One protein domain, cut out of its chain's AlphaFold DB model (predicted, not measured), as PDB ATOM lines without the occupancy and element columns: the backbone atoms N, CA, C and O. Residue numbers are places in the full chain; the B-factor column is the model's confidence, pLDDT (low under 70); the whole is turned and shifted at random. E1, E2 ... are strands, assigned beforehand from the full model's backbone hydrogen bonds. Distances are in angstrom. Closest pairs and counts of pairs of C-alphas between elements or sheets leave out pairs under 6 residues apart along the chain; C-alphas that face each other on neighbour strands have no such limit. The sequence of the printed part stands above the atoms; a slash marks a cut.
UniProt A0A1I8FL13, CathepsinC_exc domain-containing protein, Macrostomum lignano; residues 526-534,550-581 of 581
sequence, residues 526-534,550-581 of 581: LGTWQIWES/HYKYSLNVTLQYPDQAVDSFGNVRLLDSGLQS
ATOM      1  N   LEU A 526     -16.502  17.062  -4.257       97.12
ATOM      2  CA  LEU A 526     -16.372  15.870  -3.421       97.12
ATOM      3  C   LEU A 526     -17.524  14.888  -3.663       97.12
ATOM      4  O   LEU A 526     -18.677  15.282  -3.813       97.12
ATOM      5  N   GLY A 527     -17.220  13.591  -3.627       97.50
ATOM      6  CA  GLY A 527     -18.210  12.526  -3.790       97.50
ATOM      7  C   GLY A 527     -17.897  11.581  -4.943       97.50
ATOM      8  O   GLY A 527     -16.798  11.583  -5.498       97.50
ATOM      9  N   THR A 528     -18.858  10.720  -5.274       97.88
ATOM     10  CA  THR A 528     -18.710   9.711  -6.328       97.88
ATOM     11  C   THR A 528     -19.248  10.236  -7.653       97.88
ATOM     12  O   THR A 528     -20.427  10.555  -7.782       97.88
ATOM     13  N   TRP A 529     -18.371  10.279  -8.647       97.94
ATOM     14  CA  TRP A 529     -18.628  10.708 -10.010       97.94
ATOM     15  C   TRP A 529     -18.707   9.502 -10.929       97.94
ATOM     16  O   TRP A 529     -17.830   8.639 -10.907       97.94
ATOM     17  N   GLN A 530     -19.732   9.471 -11.772       97.75
ATOM     18  CA  GLN A 530     -19.823   8.515 -12.864       97.75
ATOM     19  C   GLN A 530     -19.385   9.204 -14.155       97.75
ATOM     20  O   GLN A 530     -20.070  10.083 -14.679       97.75
ATOM     21  N   ILE A 531     -18.214   8.821 -14.644       96.94
ATOM     22  CA  ILE A 531     -17.606   9.349 -15.859       96.94
ATOM     23  C   ILE A 531     -17.995   8.430 -17.009       96.94
ATOM     24  O   ILE A 531     -17.698   7.236 -16.990       96.94
ATOM     25  N   TRP A 532     -18.651   8.990 -18.018       96.31
ATOM     26  CA  TRP A 532     -19.046   8.268 -19.221       96.31
ATOM     27  C   TRP A 532     -18.042   8.549 -20.332       96.31
ATOM     28  O   TRP A 532     -17.826   9.699 -20.708       96.31
ATOM     29  N   GLU A 533     -17.430   7.498 -20.861       95.19
ATOM     30  CA  GLU A 533     -16.440   7.582 -21.927       95.19
ATOM     31  C   GLU A 533     -17.023   6.994 -23.215       95.19
ATOM     32  O   GLU A 533     -17.668   5.938 -23.224       95.19
ATOM     33  N   SER A 534     -16.808   7.689 -24.328       94.44
ATOM     34  CA  SER A 534     -17.114   7.163 -25.653       94.44
ATOM     35  C   SER A 534     -16.144   6.061 -26.063       94.44
ATOM     36  O   SER A 534     -15.150   5.781 -25.396       94.44
ATOM     37  N   HIS A 550     -21.425   8.695 -28.507       92.12
ATOM     38  CA  HIS A 550     -22.010   7.448 -28.023       92.12
ATOM     39  C   HIS A 550     -21.146   6.916 -26.879       92.12
ATOM     40  O   HIS A 550     -20.003   6.505 -27.096       92.12
ATOM     41  N   TYR A 551     -21.683   6.961 -25.661       94.56
ATOM     42  CA  TYR A 551     -21.013   6.447 -24.469       94.56
ATOM     43  C   TYR A 551     -20.964   4.920 -24.522       94.56
ATOM     44  O   TYR A 551     -21.992   4.269 -24.711       94.56
ATOM     45  N   LYS A 552     -19.766   4.354 -24.371       96.12
ATOM     46  CA  LYS A 552     -19.522   2.904 -24.418       96.12
ATOM     47  C   LYS A 552     -19.019   2.367 -23.083       96.12
ATOM     48  O   LYS A 552     -19.284   1.216 -22.751       96.12
ATOM     49  N   TYR A 553     -18.321   3.198 -22.314       95.88
ATOM     50  CA  TYR A 553     -17.737   2.826 -21.034       95.88
ATOM     51  C   TYR A 553     -18.219   3.775 -19.936       95.88
ATOM     52  O   TYR A 553     -18.482   4.952 -20.185       95.88
ATOM     53  N   SER A 554     -18.324   3.266 -18.711       96.56
ATOM     54  CA  SER A 554     -18.619   4.061 -17.518       96.56
ATOM     55  C   SER A 554     -17.604   3.741 -16.431       96.56
ATOM     56  O   SER A 554     -17.375   2.565 -16.147       96.56
ATOM     57  N   LEU A 555     -17.036   4.765 -15.806       97.00
ATOM     58  CA  LEU A 555     -16.094   4.643 -14.701       97.00
ATOM     59  C   LEU A 555     -16.633   5.397 -13.489       97.00
ATOM     60  O   LEU A 555     -16.950   6.580 -13.591       97.00
ATOM     61  N   ASN A 556     -16.691   4.732 -12.339       98.00
ATOM     62  CA  ASN A 556     -17.019   5.387 -11.079       98.00
ATOM     63  C   ASN A 556     -15.728   5.797 -10.369       98.00
ATOM     64  O   ASN A 556     -14.861   4.958 -10.127       98.00
ATOM     65  N   VAL A 557     -15.614   7.078 -10.028       98.12
ATOM     66  CA  VAL A 557     -14.471   7.656  -9.316       98.12
ATOM     67  C   VAL A 557     -14.984   8.427  -8.111       98.12
ATOM     68  O   VAL A 557     -15.845   9.286  -8.244       98.12
ATOM     69  N   THR A 558     -14.459   8.141  -6.928       98.25
ATOM     70  CA  THR A 558     -14.790   8.859  -5.696       98.25
ATOM     71  C   THR A 558     -13.682   9.844  -5.365       98.25
ATOM     72  O   THR A 558     -12.542   9.440  -5.145       98.25
ATOM     73  N   LEU A 559     -14.022  11.131  -5.325       98.06
ATOM     74  CA  LEU A 559     -13.127  12.214  -4.932       98.06
ATOM     75  C   LEU A 559     -13.273  12.475  -3.429       98.06
ATOM     76  O   LEU A 559     -14.373  12.745  -2.937       98.06
ATOM     77  N   GLN A 560     -12.162  12.370  -2.707       97.44
ATOM     78  CA  GLN A 560     -12.060  12.532  -1.263       97.44
ATOM     79  C   GLN A 560     -11.105  13.679  -0.918       97.44
ATOM     80  O   GLN A 560     -10.100  13.910  -1.591       97.44
ATOM     81  N   TYR A 561     -11.416  14.386   0.167       95.12
ATOM     82  CA  TYR A 561     -10.563  15.446   0.696       95.12
ATOM     83  C   TYR A 561      -9.258  14.865   1.270       95.12
ATOM     84  O   TYR A 561      -9.322  13.841   1.954       95.12
ATOM     85  N   PRO A 562      -8.095  15.524   1.093       94.50
ATOM     86  CA  PRO A 562      -7.896  16.813   0.415       94.50
ATOM     87  C   PRO A 562      -7.694  16.729  -1.106       94.50
ATOM     88  O   PRO A 562      -7.970  17.698  -1.813       94.50
ATOM     89  N   ASP A 563      -7.243  15.598  -1.626       95.75
ATOM     90  CA  ASP A 563      -6.821  15.475  -3.023       95.75
ATOM     91  C   ASP A 563      -6.758  14.008  -3.486       95.75
ATOM     92  O   ASP A 563      -5.979  13.657  -4.368       95.75
ATOM     93  N   GLN A 564      -7.569  13.121  -2.905       97.19
ATOM     94  CA  GLN A 564      -7.546  11.694  -3.229       97.19
ATOM     95  C   GLN A 564      -8.651  11.322  -4.214       97.19
ATOM     96  O   GLN A 564      -9.815  11.670  -4.029       97.19
ATOM     97  N   ALA A 565      -8.297  10.554  -5.240       97.81
ATOM     98  CA  ALA A 565      -9.245   9.915  -6.140       97.81
ATOM     99  C   ALA A 565      -9.160   8.394  -5.973       97.81
ATOM    100  O   ALA A 565      -8.071   7.822  -6.057       97.81
ATOM    101  N   VAL A 566     -10.307   7.756  -5.742       97.88
ATOM    102  CA  VAL A 566     -10.443   6.300  -5.609       97.88
ATOM    103  C   VAL A 566     -11.347   5.788  -6.718       97.88
ATOM    104  O   VAL A 566     -12.505   6.196  -6.803       97.88
ATOM    105  N   ASP A 567     -10.843   4.919  -7.586       97.88
ATOM    106  CA  ASP A 567     -11.668   4.302  -8.627       97.88
ATOM    107  C   ASP A 567     -12.495   3.116  -8.092       97.88
ATOM    108  O   ASP A 567     -12.366   2.686  -6.943       97.88
ATOM    109  N   SER A 568     -13.357   2.553  -8.940       96.44
ATOM    110  CA  SER A 568     -14.162   1.369  -8.611       96.44
ATOM    111  C   SER A 568     -13.350   0.102  -8.317       96.44
ATOM    112  O   SER A 568     -13.915  -0.868  -7.818       96.44
ATOM    113  N   PHE A 569     -12.057   0.085  -8.640       97.25
ATOM    114  CA  PHE A 569     -11.154  -1.038  -8.392       97.25
ATOM    115  C   PHE A 569     -10.358  -0.866  -7.090       97.25
ATOM    116  O   PHE A 569      -9.562  -1.735  -6.745       97.25
ATOM    117  N   GLY A 570     -10.579   0.229  -6.356       96.88
ATOM    118  CA  GLY A 570      -9.860   0.540  -5.124       96.88
ATOM    119  C   GLY A 570      -8.466   1.127  -5.356       96.88
ATOM    120  O   GLY A 570      -7.694   1.235  -4.404       96.88
ATOM    121  N   ASN A 571      -8.125   1.528  -6.586       97.25
ATOM    122  CA  ASN A 571      -6.875   2.233  -6.843       97.25
ATOM    123  C   ASN A 571      -6.986   3.659  -6.305       97.25
ATOM    124  O   ASN A 571      -7.875   4.413  -6.703       97.25
ATOM    125  N   VAL A 572      -6.055   4.032  -5.429       96.88
ATOM    126  CA  VAL A 572      -5.980   5.367  -4.826       96.88
ATOM    127  C   VAL A 572      -4.856   6.164  -5.491       96.88
ATOM    128  O   VAL A 572      -3.726   5.684  -5.602       96.88
ATOM    129  N   ARG A 573      -5.145   7.392  -5.929       94.75
ATOM    130  CA  ARG A 573      -4.153   8.342  -6.467       94.75
ATOM    131  C   ARG A 573      -4.316   9.711  -5.806       94.75
ATOM    132  O   ARG A 573      -5.440  10.161  -5.601       94.75
ATOM    133  N   LEU A 574      -3.190  10.367  -5.516       92.19
ATOM    134  CA  LEU A 574      -3.144  11.771  -5.098       92.19
ATOM    135  C   LEU A 574      -3.135  12.660  -6.341       92.19
ATOM    136  O   LEU A 574      -2.240  12.532  -7.184       92.19
ATOM    137  N   LEU A 575      -4.122  13.545  -6.444       82.00
ATOM    138  CA  LEU A 575      -4.297  14.487  -7.548       82.00
ATOM    139  C   LEU A 575      -3.141  15.496  -7.637       82.00
ATOM    140  O   LEU A 575      -2.848  15.956  -8.736       82.00
ATOM    141  N   ASP A 576      -2.454  15.794  -6.529       75.75
ATOM    142  CA  ASP A 576      -1.431  16.853  -6.475       75.75
ATOM    143  C   ASP A 576       0.022  16.347  -6.613       75.75
ATOM    144  O   ASP A 576       0.984  17.112  -6.585       75.75
ATOM    145  N   SER A 577       0.223  15.042  -6.821       55.19
ATOM    146  CA  SER A 577       1.575  14.457  -6.890       55.19
ATOM    147  C   SER A 577       2.394  14.843  -8.139       55.19
ATOM    148  O   SER A 577       3.558  14.464  -8.246       55.19
ATOM    149  N   GLY A 578       1.824  15.606  -9.081       50.72
ATOM    150  CA  GLY A 578       2.413  15.874 -10.401       50.72
ATOM    151  C   GLY A 578       3.112  17.224 -10.595       50.72
ATOM    152  O   GLY A 578       3.578  17.487 -11.699       50.72
ATOM    153  N   LEU A 579       3.183  18.094  -9.582       45.69
ATOM    154  CA  LEU A 579       3.757  19.447  -9.725       45.69
ATOM    155  C   LEU A 579       5.109  19.651  -9.018       45.69
ATOM    156  O   LEU A 579       5.595  20.779  -8.959       45.69
ATOM    157  N   GLN A 580       5.737  18.583  -8.512       39.94
ATOM    158  CA  GLN A 580       7.035  18.655  -7.819       39.94
ATOM    159  C   GLN A 580       8.201  17.906  -8.493       39.94
ATOM    160  O   GLN A 580       9.278  17.865  -7.904       39.94
ATOM    161  N   SER A 581       8.040  17.353  -9.703       35.00
ATOM    162  CA  SER A 581       9.146  16.710 -10.443       35.00
ATOM    163  C   SER A 581       9.692  17.571 -11.572       35.00
ATOM    164  O   SER A 581       8.869  17.911 -12.458       35.00
TER     165      SER A 581
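Overview. This is residues 526 to 534 and 550 to 581 of the 581 residues of the protein "CathepsinC_exc domain-containing protein" of Macrostomum lignano (UniProt A0A1I8FL13). Picture one twisted, antiparallel sheet of four strands: two long strands, E1 and E2, run side by side as a ribbon, and from one end of E2 the chain folds back into the two short strands E3 and E4. After E4 a tail of residues 575 to 581 adds to the length. The printed part has 41 residues, with no named helix and four named strands in the chain order E1, E2, E3, E4, which is also their order across the sheet; its class is all strand. The whole is loose, with a radius of gyration of the C-alphas of 12.0 A, and elongated, spanning 37 by 21 by 17 A.

Along the chain. Start at C-alpha 527, at (-18.210, 12.526, -3.790), where E1 begins; it covers residues 527 to 534 and runs 22.5 A from first to last C-alpha, as z falls to -25.653. Past the cut, look for E2, the longest strand, residues 551 to 560, which starts at (-21.013, 6.447, -24.469) and runs 25.6 A. E3 follows in residues 564 to 567, 10.0 A long. E4, residues 572 to 574, is 7.0 A long and ends at C-alpha 574, at (-3.144, 11.771, -5.098).

Arrangement. Begin with edge strand E1 beside inner strand E2: they are antiparallel, at 157 degrees between their directions, and C-alphas 528 and 558 face each other at 4.1 A. Look there for N 529 and O 557, 2.7 A apart, and N 555 and O 531, 2.8 A apart, both within hydrogen-bond range. Next, E2 and E3 form a hairpin with a tight link, antiparallel at 144 degrees; N 558 and O 566 are within hydrogen-bond range at 2.8 A. E3 and E4 form a second hairpin, also with a tight link, at 149 degrees; N 565 and O 573 are within hydrogen-bond range at 2.9 A. E2, E3 and E4 make a meander, each strand the antiparallel neighbour of the one before. The edge strands E1 and E4 are apart. From edge to edge the strands' lines turn by 83 degrees and the way across the sheet turns by 50 degrees.

Size, cuts and confidence. The two C-alphas farthest apart are those of His 550 and Gln 580, at 37.1 A. Residues 535 to 549 are not printed, and across this cut C-alphas 534 and 550 are 5.4 A apart. Of the links that are printed whole, both are tight. Check the B-factor column for confidence: the mean pLDDT of the printed part is 89.4, and residues 577 to 581, which end at the chain's last residue, are under 70.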